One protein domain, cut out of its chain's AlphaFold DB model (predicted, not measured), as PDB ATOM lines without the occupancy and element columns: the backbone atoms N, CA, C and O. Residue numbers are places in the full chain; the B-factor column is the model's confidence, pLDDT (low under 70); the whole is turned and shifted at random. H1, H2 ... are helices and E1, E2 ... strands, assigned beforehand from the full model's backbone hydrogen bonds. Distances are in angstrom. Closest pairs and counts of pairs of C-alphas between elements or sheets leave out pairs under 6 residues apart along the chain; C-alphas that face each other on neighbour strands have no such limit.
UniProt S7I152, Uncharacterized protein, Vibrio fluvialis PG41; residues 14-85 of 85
ATOM      1  N   LYS A  14     153.118 252.449  96.188       93.31
ATOM      2  CA  LYS A  14     153.110 251.043  95.754       93.31
ATOM      3  C   LYS A  14     154.350 250.784  94.894       93.31
ATOM      4  O   LYS A  14     155.107 249.859  95.182       93.31
ATOM      5  N   GLU A  15     154.627 251.659  93.925       94.25
ATOM      6  CA  GLU A  15     155.841 251.587  93.099       94.25
ATOM      7  C   GLU A  15     157.119 251.773  93.942       94.25
ATOM      8  O   GLU A  15     158.098 251.053  93.743       94.25
ATOM      9  N   ALA A  16     157.113 252.671  94.937       92.94
ATOM     10  CA  ALA A  16     158.244 252.846  95.854       92.94
ATOM     11  C   ALA A  16     158.579 251.555  96.631       92.94
ATOM     12  O   ALA A  16     159.744 251.161  96.727       92.94
ATOM     13  N   VAL A  17     157.556 250.859  97.134       93.31
ATOM     14  CA  VAL A  17     157.703 249.596  97.872       93.31
ATOM     15  C   VAL A  17     158.136 248.446  96.960       93.31
ATOM     16  O   VAL A  17     158.916 247.589  97.381       93.31
ATOM     17  N   GLU A  18     157.701 248.424  95.699       93.81
ATOM     18  CA  GLU A  18     158.221 247.473  94.708       93.81
ATOM     19  C   GLU A  18     159.728 247.659  94.479       93.81
ATOM     20  O   GLU A  18     160.472 246.674  94.504       93.81
ATOM     21  N   PHE A  19     160.193 248.904  94.329       92.44
ATOM     22  CA  PHE A  19     161.622 249.212  94.215       92.44
ATOM     23  C   PHE A  19     162.404 248.827  95.472       92.44
ATOM     24  O   PHE A  19     163.446 248.181  95.359       92.44
ATOM     25  N   TYR A  20     161.885 249.154  96.657       92.50
ATOM     26  CA  TYR A  20     162.463 248.729  97.934       92.50
ATOM     27  C   TYR A  20     162.643 247.204  97.981       92.50
ATOM     28  O   TYR A  20     163.745 246.700  98.196       92.50
ATOM     29  N   ASN A  21     161.581 246.446  97.688       93.38
ATOM     30  CA  ASN A  21     161.621 244.983  97.707       93.38
ATOM     31  C   ASN A  21     162.589 244.414  96.658       93.38
ATOM     32  O   ASN A  21     163.234 243.393  96.907       93.38
ATOM     33  N   LEU A  22     162.692 245.049  95.487       94.56
ATOM     34  CA  LEU A  22     163.649 244.669  94.451       94.56
ATOM     35  C   LEU A  22     165.093 244.833  94.937       94.56
ATOM     36  O   LEU A  22     165.891 243.919  94.738       94.56
ATOM     37  N   LEU A  23     165.417 245.962  95.575       92.56
ATOM     38  CA  LEU A  23     166.753 246.230  96.111       92.56
ATOM     39  C   LEU A  23     167.117 245.232  97.214       92.56
ATOM     40  O   LEU A  23     168.152 244.581  97.116       92.56
ATOM     41  N   VAL A  24     166.210 244.998  98.169       92.56
ATOM     42  CA  VAL A  24     166.389 243.983  99.223       92.56
ATOM     43  C   VAL A  24     166.671 242.595  98.640       92.56
ATOM     44  O   VAL A  24     167.594 241.909  99.076       92.56
ATOM     45  N   ARG A  25     165.899 242.168  97.633       94.00
ATOM     46  CA  ARG A  25     166.109 240.867  96.972       94.00
ATOM     47  C   ARG A  25     167.405 240.819  96.175       94.00
ATOM     48  O   ARG A  25     168.010 239.756  96.058       94.00
ATOM     49  N   TYR A  26     167.818 241.942  95.595       93.12
ATOM     50  CA  TYR A  26     169.091 242.028  94.894       93.12
ATOM     51  C   TYR A  26     170.260 241.871  95.869       93.12
ATOM     52  O   TYR A  26     171.166 241.087  95.605       93.12
ATOM     53  N   ASP A  27     170.195 242.528  97.024       93.12
ATOM     54  CA  ASP A  27     171.166 242.377  98.106       93.12
ATOM     55  C   ASP A  27     171.228 240.944  98.649       93.12
ATOM     56  O   ASP A  27     172.319 240.401  98.837       93.12
ATOM     57  N   GLU A  28     170.075 240.295  98.827       92.25
ATOM     58  CA  GLU A  28     170.005 238.872  99.177       92.25
ATOM     59  C   GLU A  28     170.686 238.001  98.109       92.25
ATOM     60  O   GLU A  28     171.540 237.182  98.440       92.25
ATOM     61  N   PHE A  29     170.393 238.227  96.825       93.56
ATOM     62  CA  PHE A  29     171.036 237.510  95.721       93.56
ATOM     63  C   PHE A  29     172.563 237.701  95.703       93.56
ATOM     64  O   PHE A  29     173.308 236.741  95.485       93.56
ATOM     65  N   LEU A  30     173.053 238.919  95.956       93.12
ATOM     66  CA  LEU A  30     174.491 239.184  96.065       93.12
ATOM     67  C   LEU A  30     175.125 238.417  97.234       93.12
ATOM     68  O   LEU A  30     176.243 237.906  97.107       93.12
ATOM     69  N   LEU A  31     174.403 238.313  98.352       91.94
ATOM     70  CA  LEU A  31     174.849 237.602  99.541       91.94
ATOM     71  C   LEU A  31     174.911 236.084  99.321       91.94
ATOM     72  O   LEU A  31     175.914 235.463  99.688       91.94
ATOM     73  N   THR A  32     173.847 235.499  98.760       93.19
ATOM     74  CA  THR A  32     173.654 234.042  98.707       93.19
ATOM     75  C   THR A  32     174.212 233.402  97.442       93.19
ATOM     76  O   THR A  32     174.820 232.337  97.529       93.19
ATOM     77  N   GLU A  33     174.062 234.049  96.282       94.56
ATOM     78  CA  GLU A  33     174.384 233.450  94.979       94.56
ATOM     79  C   GLU A  33     175.697 233.967  94.371       94.56
ATOM     80  O   GLU A  33     176.233 233.345  93.455       94.56
ATOM     81  N   CYS A  34     176.227 235.098  94.853       92.31
ATOM     82  CA  CYS A  34     177.417 235.750  94.284       92.31
ATOM     83  C   CYS A  34     178.632 235.738  95.227       92.31
ATOM     84  O   CYS A  34     179.352 236.731  95.307       92.31
ATOM     85  N   ASP A  35     178.864 234.644  95.958       90.12
ATOM     86  CA  ASP A  35     180.002 234.496  96.887       90.12
ATOM     87  C   ASP A  35     180.089 235.621  97.941       90.12
ATOM     88  O   ASP A  35     181.177 236.083  98.300       90.12
ATOM     89  N   SER A  36     178.936 236.085  98.437       83.50
ATOM     90  CA  SER A  36     178.853 237.203  99.385       83.50
ATOM     91  C   SER A  36     179.493 238.495  98.855       83.50
ATOM     92  O   SER A  36     180.191 239.214  99.581       83.50
ATOM     93  N   MET A  37     179.253 238.799  97.574       84.88
ATOM     94  CA  MET A  37     179.611 240.083  96.970       84.88
ATOM     95  C   MET A  37     178.996 241.235  97.777       84.88
ATOM     96  O   MET A  37     177.975 241.068  98.437       84.88
ATOM     97  N   ARG A  38     179.640 242.410  97.750       83.69
ATOM     98  CA  ARG A  38     179.310 243.571  98.592       83.69
ATOM     99  C   ARG A  38     177.806 243.897  98.592       83.69
ATOM    100  O   ARG A  38     177.318 244.513  97.650       83.69
ATOM    101  N   VAL A  39     177.158 243.533  99.692       84.81
ATOM    102  CA  VAL A  39     175.748 243.783 100.008       84.81
ATOM    103  C   VAL A  39     175.574 245.211 100.516       84.81
ATOM    104  O   VAL A  39     176.430 245.709 101.260       84.81
ATOM    105  N   ASP A  40     174.468 245.852 100.153       82.56
ATOM    106  CA  ASP A  40     174.025 247.098 100.763       82.56
ATOM    107  C   ASP A  40     172.932 246.837 101.811       82.56
ATOM    108  O   ASP A  40     171.738 246.780 101.532       82.56
ATOM    109  N   TYR A  41     173.344 246.680 103.069       80.94
ATOM    110  CA  TYR A  41     172.405 246.457 104.172       80.94
ATOM    111  C   TYR A  41     171.517 247.670 104.482       80.94
ATOM    112  O   TYR A  41     170.606 247.543 105.294       80.94
ATOM    113  N   SER A  42     171.744 248.840 103.882       81.31
ATOM    114  CA  SER A  42     170.849 249.980 104.095       81.31
ATOM    115  C   SER A  42     169.471 249.749 103.467       81.31
ATOM    116  O   SER A  42     168.474 250.191 104.031       81.31
ATOM    117  N   ASN A  43     169.381 248.964 102.387       82.44
ATOM    118  CA  ASN A  43     168.115 248.717 101.689       82.44
ATOM    119  C   ASN A  43     167.092 247.911 102.509       82.44
ATOM    120  O   ASN A  43     165.927 247.876 102.135       82.44
ATOM    121  N   ILE A  44     167.492 247.257 103.609       81.00
ATOM    122  CA  ILE A  44     166.577 246.463 104.453       81.00
ATOM    123  C   ILE A  44     165.992 247.244 105.637       81.00
ATOM    124  O   ILE A  44     165.184 246.679 106.376       81.00
ATOM    125  N   PHE A  45     166.435 248.484 105.867       80.62
ATOM    126  CA  PHE A  45     166.083 249.233 107.074       80.62
ATOM    127  C   PHE A  45     164.846 250.105 106.898       80.62
ATOM    128  O   PHE A  45     163.900 249.973 107.671       80.62
ATOM    129  N   GLU A  46     164.845 250.990 105.904       86.31
ATOM    130  CA  GLU A  46     163.807 252.008 105.781       86.31
ATOM    131  C   GLU A  46     163.542 252.404 104.330       86.31
ATOM    132  O   GLU A  46     164.399 252.278 103.456       86.31
ATOM    133  N   LEU A  47     162.315 252.861 104.085       90.62
ATOM    134  CA  LEU A  47     161.980 253.613 102.888       90.62
ATOM    135  C   LEU A  47     162.129 255.090 103.244       90.62
ATOM    136  O   LEU A  47     161.500 255.545 104.195       90.62
ATOM    137  N   GLU A  48     162.941 255.821 102.495       90.44
ATOM    138  CA  GLU A  48     163.164 257.247 102.723       90.44
ATOM    139  C   GLU A  48     162.375 258.096 101.722       90.44
ATOM    140  O   GLU A  48     162.117 257.692 100.581       90.44
ATOM    141  N   MET A  49     162.020 259.306 102.140       90.56
ATOM    142  CA  MET A  49     161.412 260.333 101.306       90.56
ATOM    143  C   MET A  49     162.109 261.678 101.516       90.56
ATOM    144  O   MET A  49     162.839 261.871 102.483       90.56
ATOM    145  N   ILE A  50     161.876 262.614 100.597       90.31
ATOM    146  CA  ILE A  50     162.266 264.011 100.789       90.31
ATOM    147  C   ILE A  50     161.111 264.711 101.503       90.31
ATOM    148  O   ILE A  50     159.996 264.739 100.968       90.31
ATOM    149  N   ASP A  51     161.373 265.275 102.678       90.06
ATOM    150  CA  ASP A  51     160.386 266.050 103.420       90.06
ATOM    151  C   ASP A  51     160.030 267.318 102.618       90.06
ATOM    152  O   ASP A  51     160.911 268.103 102.247       90.06
ATOM    153  N   PRO A  52     158.743 267.550 102.305       85.75
ATOM    154  CA  PRO A  52     158.328 268.733 101.563       85.75
ATOM    155  C   PRO A  52     158.534 270.057 102.323       85.75
ATOM    156  O   PRO A  52     158.487 271.115 101.691       85.75
ATOM    157  N   GLN A  53     158.715 270.034 103.648       90.12
ATOM    158  CA  GLN A  53     158.869 271.228 104.481       90.12
ATOM    159  C   GLN A  53     160.285 271.806 104.423       90.12
ATOM    160  O   GLN A  53     160.439 273.024 104.296       90.12
ATOM    161  N   ASP A  54     161.306 270.954 104.515       94.00
ATOM    162  CA  ASP A  54     162.708 271.375 104.590       94.00
ATOM    163  C   ASP A  54     163.579 270.870 103.426       94.00
ATOM    164  O   ASP A  54     164.650 271.431 103.186       94.00
ATOM    165  N   GLY A  55     163.090 269.914 102.630       91.81
ATOM    166  CA  GLY A  55     163.806 269.341 101.493       91.81
ATOM    167  C   GLY A  55     164.893 268.336 101.878       91.81
ATOM    168  O   GLY A  55     165.710 267.990 101.018       91.81
ATOM    169  N   GLU A  56     164.923 267.883 103.130       93.38
ATOM    170  CA  GLU A  56     165.878 266.900 103.632       93.38
ATOM    171  C   GLU A  56     165.324 265.473 103.538       93.38
ATOM    172  O   GLU A  56     164.122 265.244 103.405       93.38
ATOM    173  N   TRP A  57     166.224 264.488 103.568       89.56
ATOM    174  CA  TRP A  57     165.828 263.083 103.624       89.56
ATOM    175  C   TRP A  57     165.325 262.720 105.020       89.56
ATOM    176  O   TRP A  57     165.975 263.022 106.023       89.56
ATOM    177  N   CYS A  58     164.198 262.022 105.071       92.50
ATOM    178  CA  CYS A  58     163.633 261.452 106.284       92.50
ATOM    179  C   CYS A  58     163.034 260.070 106.000       92.50
ATOM    180  O   CYS A  58     162.767 259.716 104.847       92.50
ATOM    181  N   SER A  59     162.817 259.276 107.049       92.56
ATOM    182  CA  SER A  59     162.039 258.042 106.935       92.56
ATOM    183  C   SER A  59     160.635 258.375 106.424       92.56
ATOM    184  O   SER A  59     160.062 259.407 106.778       92.56
ATOM    185  N   TRP A  60     160.082 257.511 105.578       93.56
ATOM    186  CA  TRP A  60     158.766 257.715 104.992       93.56
ATOM    187  C   TRP A  60     157.690 257.868 106.069       93.56
ATOM    188  O   TRP A  60     157.613 257.072 107.003       93.56
ATOM    189  N   PHE A  61     156.826 258.861 105.885       94.12
ATOM    190  CA  PHE A  61     155.600 259.025 106.649       94.12
ATOM    191  C   PHE A  61     154.503 259.617 105.757       94.12
ATOM    192  O   PHE A  61     154.764 260.207 104.706       94.12
ATOM    193  N   LEU A  62     153.259 259.478 106.197       93.00
ATOM    194  CA  LEU A  62     152.099 260.128 105.609       93.00
ATOM    195  C   LEU A  62     151.302 260.803 106.718       93.00
ATOM    196  O   LEU A  62     150.847 260.141 107.645       93.00
ATOM    197  N   GLU A  63     151.090 262.107 106.589       92.44
ATOM    198  CA  GLU A  63     150.201 262.883 107.450       92.44
ATOM    199  C   GLU A  63     149.141 263.556 106.570       92.44
ATOM    200  O   GLU A  63     149.459 264.362 105.691       92.44
ATOM    201  N   SER A  64     147.874 263.192 106.766       87.19
ATOM    202  CA  SER A  64     146.754 263.719 105.983       87.19
ATOM    203  C   SER A  64     145.515 263.886 106.858       87.19
ATOM    204  O   SER A  64     144.790 262.936 107.143       87.19
ATOM    205  N   GLY A  65     145.232 265.124 107.267       88.94
ATOM    206  CA  GLY A  65     144.109 265.410 108.161       88.94
ATOM    207  C   GLY A  65     144.352 264.827 109.553       88.94
ATOM    208  O   GLY A  65     145.330 265.190 110.194       88.94
ATOM    209  N   ASP A  66     143.461 263.943 110.005       91.00
ATOM    210  CA  ASP A  66     143.591 263.235 111.289       91.00
ATOM    211  C   ASP A  66     144.328 261.884 111.150       91.00
ATOM    212  O   ASP A  66     144.488 261.159 112.133       91.00
ATOM    213  N   GLU A  67     144.755 261.523 109.934       92.00
ATOM    214  CA  GLU A  67     145.454 260.270 109.649       92.00
ATOM    215  C   GLU A  67     146.969 260.471 109.664       92.00
ATOM    216  O   GLU A  67     147.498 261.405 109.052       92.00
ATOM    217  N   TYR A  68     147.665 259.556 110.336       94.56
ATOM    218  CA  TYR A  68     149.118 259.507 110.401       94.56
ATOM    219  C   TYR A  68     149.599 258.065 110.246       94.56
ATOM    220  O   TYR A  68     149.145 257.178 110.974       94.56
ATOM    221  N   PHE A  69     150.541 257.854 109.331       95.81
ATOM    222  CA  PHE A  69     151.227 256.584 109.120       95.81
ATOM    223  C   PHE A  69     152.737 256.821 109.085       95.81
ATOM    224  O   PHE A  69     153.214 257.636 108.304       95.81
ATOM    225  N   ASP A  70     153.489 256.073 109.884       94.56
ATOM    226  CA  ASP A  70     154.960 256.015 109.865       94.56
ATOM    227  C   ASP A  70     155.491 254.657 109.376       94.56
ATOM    228  O   ASP A  70     156.696 254.424 109.307       94.56
ATOM    229  N   ASP A  71     154.583 253.759 108.994       93.19
ATOM    230  CA  ASP A  71     154.878 252.468 108.392       93.19
ATOM    231  C   ASP A  71     154.118 252.355 107.070       93.19
ATOM    232  O   ASP A  71     152.887 252.253 107.025       93.19
ATOM    233  N   PHE A  72     154.867 252.358 105.968       92.81
ATOM    234  CA  PHE A  72     154.301 252.263 104.625       92.81
ATOM    235  C   PHE A  72     153.520 250.965 104.399       92.81
ATOM    236  O   PHE A  72     152.619 250.946 103.563       92.81
ATOM    237  N   ARG A  73     153.827 249.881 105.127       92.81
ATOM    238  CA  ARG A  73     153.078 248.621 105.017       92.81
ATOM    239  C   ARG A  73     151.706 248.757 105.659       92.81
ATOM    240  O   ARG A  73     150.724 248.388 105.034       92.81
ATOM    241  N   GLN A  74     151.637 249.378 106.838       94.19
ATOM    242  CA  GLN A  74     150.359 249.660 107.502       94.19
ATOM    243  C   GLN A  74     149.475 250.579 106.653       94.19
ATOM    244  O   GLN A  74     148.269 250.362 106.562       94.19
ATOM    245  N   TYR A  75     150.072 251.577 105.996       94.06
ATOM    246  CA  TYR A  75     149.339 252.424 105.057       94.06
ATOM    247  C   TYR A  75     148.805 251.637 103.851       94.06
ATOM    248  O   TYR A  75     147.645 251.803 103.478       94.06
ATOM    249  N   LEU A  76     149.621 250.770 103.243       93.81
ATOM    250  CA  LEU A  76     149.186 249.948 102.111       93.81
ATOM    251  C   LEU A  76     148.052 248.991 102.495       93.81
ATOM    252  O   LEU A  76     147.064 248.929 101.764       93.81
ATOM    253  N   ASP A  77     148.156 248.330 103.648       94.06
ATOM    254  CA  ASP A  77     147.101 247.457 104.174       94.06
ATOM    255  C   ASP A  77     145.789 248.247 104.370       94.06
ATOM    256  O   ASP A  77     144.724 247.819 103.927       94.06
ATOM    257  N   HIS A  78     145.868 249.455 104.944       92.00
ATOM    258  CA  HIS A  78     144.716 250.346 105.119       92.00
ATOM    259  C   HIS A  78     144.060 250.756 103.788       92.00
ATOM    260  O   HIS A  78     142.832 250.806 103.681       92.00
ATOM    261  N   VAL A  79     144.860 251.059 102.760       91.00
ATOM    262  CA  VAL A  79     144.345 251.391 101.423       91.00
ATOM    263  C   VAL A  79     143.641 250.185 100.798       91.00
ATOM    264  O   VAL A  79     142.547 250.343 100.262       91.00
ATOM    265  N   GLU A  80     144.224 248.988 100.893       91.06
ATOM    266  CA  GLU A  80     143.621 247.763 100.351       91.06
ATOM    267  C   GLU A  80     142.294 247.409 101.038       91.06
ATOM    268  O   GLU A  80     141.325 247.057 100.358       91.06
ATOM    269  N   GLU A  81     142.210 247.548 102.364       90.12
ATOM    270  CA  GLU A  81     140.976 247.310 103.121       90.12
ATOM    271  C   GLU A  81     139.853 248.284 102.732       90.12
ATOM    272  O   GLU A  81     138.701 247.870 102.586       90.12
ATOM    273  N   ASN A  82     140.181 249.562 102.514       84.88
ATOM    274  CA  ASN A  82     139.209 250.579 102.112       84.88
ATOM    275  C   ASN A  82     138.809 250.497 100.631       84.88
ATOM    276  O   ASN A  82     137.680 250.836 100.292       84.88
ATOM    277  N   GLU A  83     139.703 250.053  99.740       81.19
ATOM    278  CA  GLU A  83     139.375 249.804  98.325       81.19
ATOM    279  C   GLU A  83     138.465 248.570  98.149       81.19
ATOM    280  O   GLU A  83     137.772 248.452  97.134       81.19
ATOM    281  N   ALA A  84     138.453 247.655  99.124       65.38
ATOM    282  CA  ALA A  84     137.650 246.432  99.119       65.38
ATOM    283  C   ALA A  84     136.253 246.568  99.772       65.38
ATOM    284  O   ALA A  84     135.465 245.616  99.691       65.38
ATOM    285  N   ALA A  85     135.953 247.703 100.415       53.69
ATOM    286  CA  ALA A  85     134.700 247.992 101.127       53.69
ATOM    287  C   ALA A  85     133.650 248.700 100.248       53.69
ATOM    288  O   ALA A  85     132.444 248.403 100.432       53.69
TER     289      ALA A  85
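AT A GLANCE: This is residues 14 to 85 of the 85 residues of an uncharacterized protein of Vibrio fluvialis PG41 (UniProt S7I152). One long helix, H1, makes an arm of a flat, loose shape, and the chain folds back from its far end through the short helix H2, which packs on residues 20 to 27 of H1. Beyond H2 come two small strand hairpins, E1 with E2 and E3 with E4, and then the helix H3, which starts out near the residue 14 end of H1 and sticks out with residues 79 to 83. The printed part has 72 residues, with three named helices and four named strands in the order H1, H2, E1, E2, E3, E4, H3. Each sheet is one antiparallel pair, E1 - E2 and E3 - E4, and the class is mixed, helices and strands. The whole is loose, with a radius of gyration of the C-alphas of 15.5 A, and the C-alphas span 48 by 36 by 15 A.

HOW THE PARTS SIT: E1, residues 48 to 50, and E2, residues 57 to 59, form a hairpin, antiparallel with 137 degrees between their directions; N 49 and O 58 are within hydrogen-bond range at 2.8 A. E2 runs on into E3, residues 62 to 64, across a break of 2 residues, at 86 degrees. E3 and E4, residues 67 to 69, form the second hairpin, antiparallel at 178 degrees; N 62 and O 69 are 2.8 A apart, and N 69 and O 62 2.9 A. H3, residues 72 to 83, follows E4 after a tight link, and their closest C-alphas, those of Phe 69 and Tyr 75, are 6.1 A apart. E3 and H3 are apart, but only just, with their closest C-alphas at 8.2 A. H1, residues 14 to 32, is close to H3 but not clearly touching; the closest C-alphas, those of Lys 14 and Leu 76, are 7.6 A apart. These two helices stand at a steep tilt of 45 degrees, opposite ways. H1 touches H2, residues 41 to 44, with residues 20 to 27 alone; the closest C-alphas are those of Val 24 and Asn 43, 5.6 A. In H1 and H3 every O i to N i+4 pair is within hydrogen-bond range, while H2 is too short for such a pair.

IN THESE COORDINATES: H1 is 26.8 A from first to last C-alpha and begins at C-alpha 14 (153.110, 251.043, 95.754). H2 is 5.8 A long. E1 and E2 are each 7.1 A, E3 6.5 A and E4 6.9 A; C-alpha 62 is at (152.099, 260.128, 105.609). H3 is 16.4 A and ends at C-alpha 83 (139.375, 249.804, 98.325).

THE WHOLE: The two C-alphas farthest apart, those of Asp 35 and Gly 65, are 48.7 A from each other. The printed part has no cut and no long link. Residues 84 to 85 are under 70 in pLDDT; the mean of the printed part is 89.8.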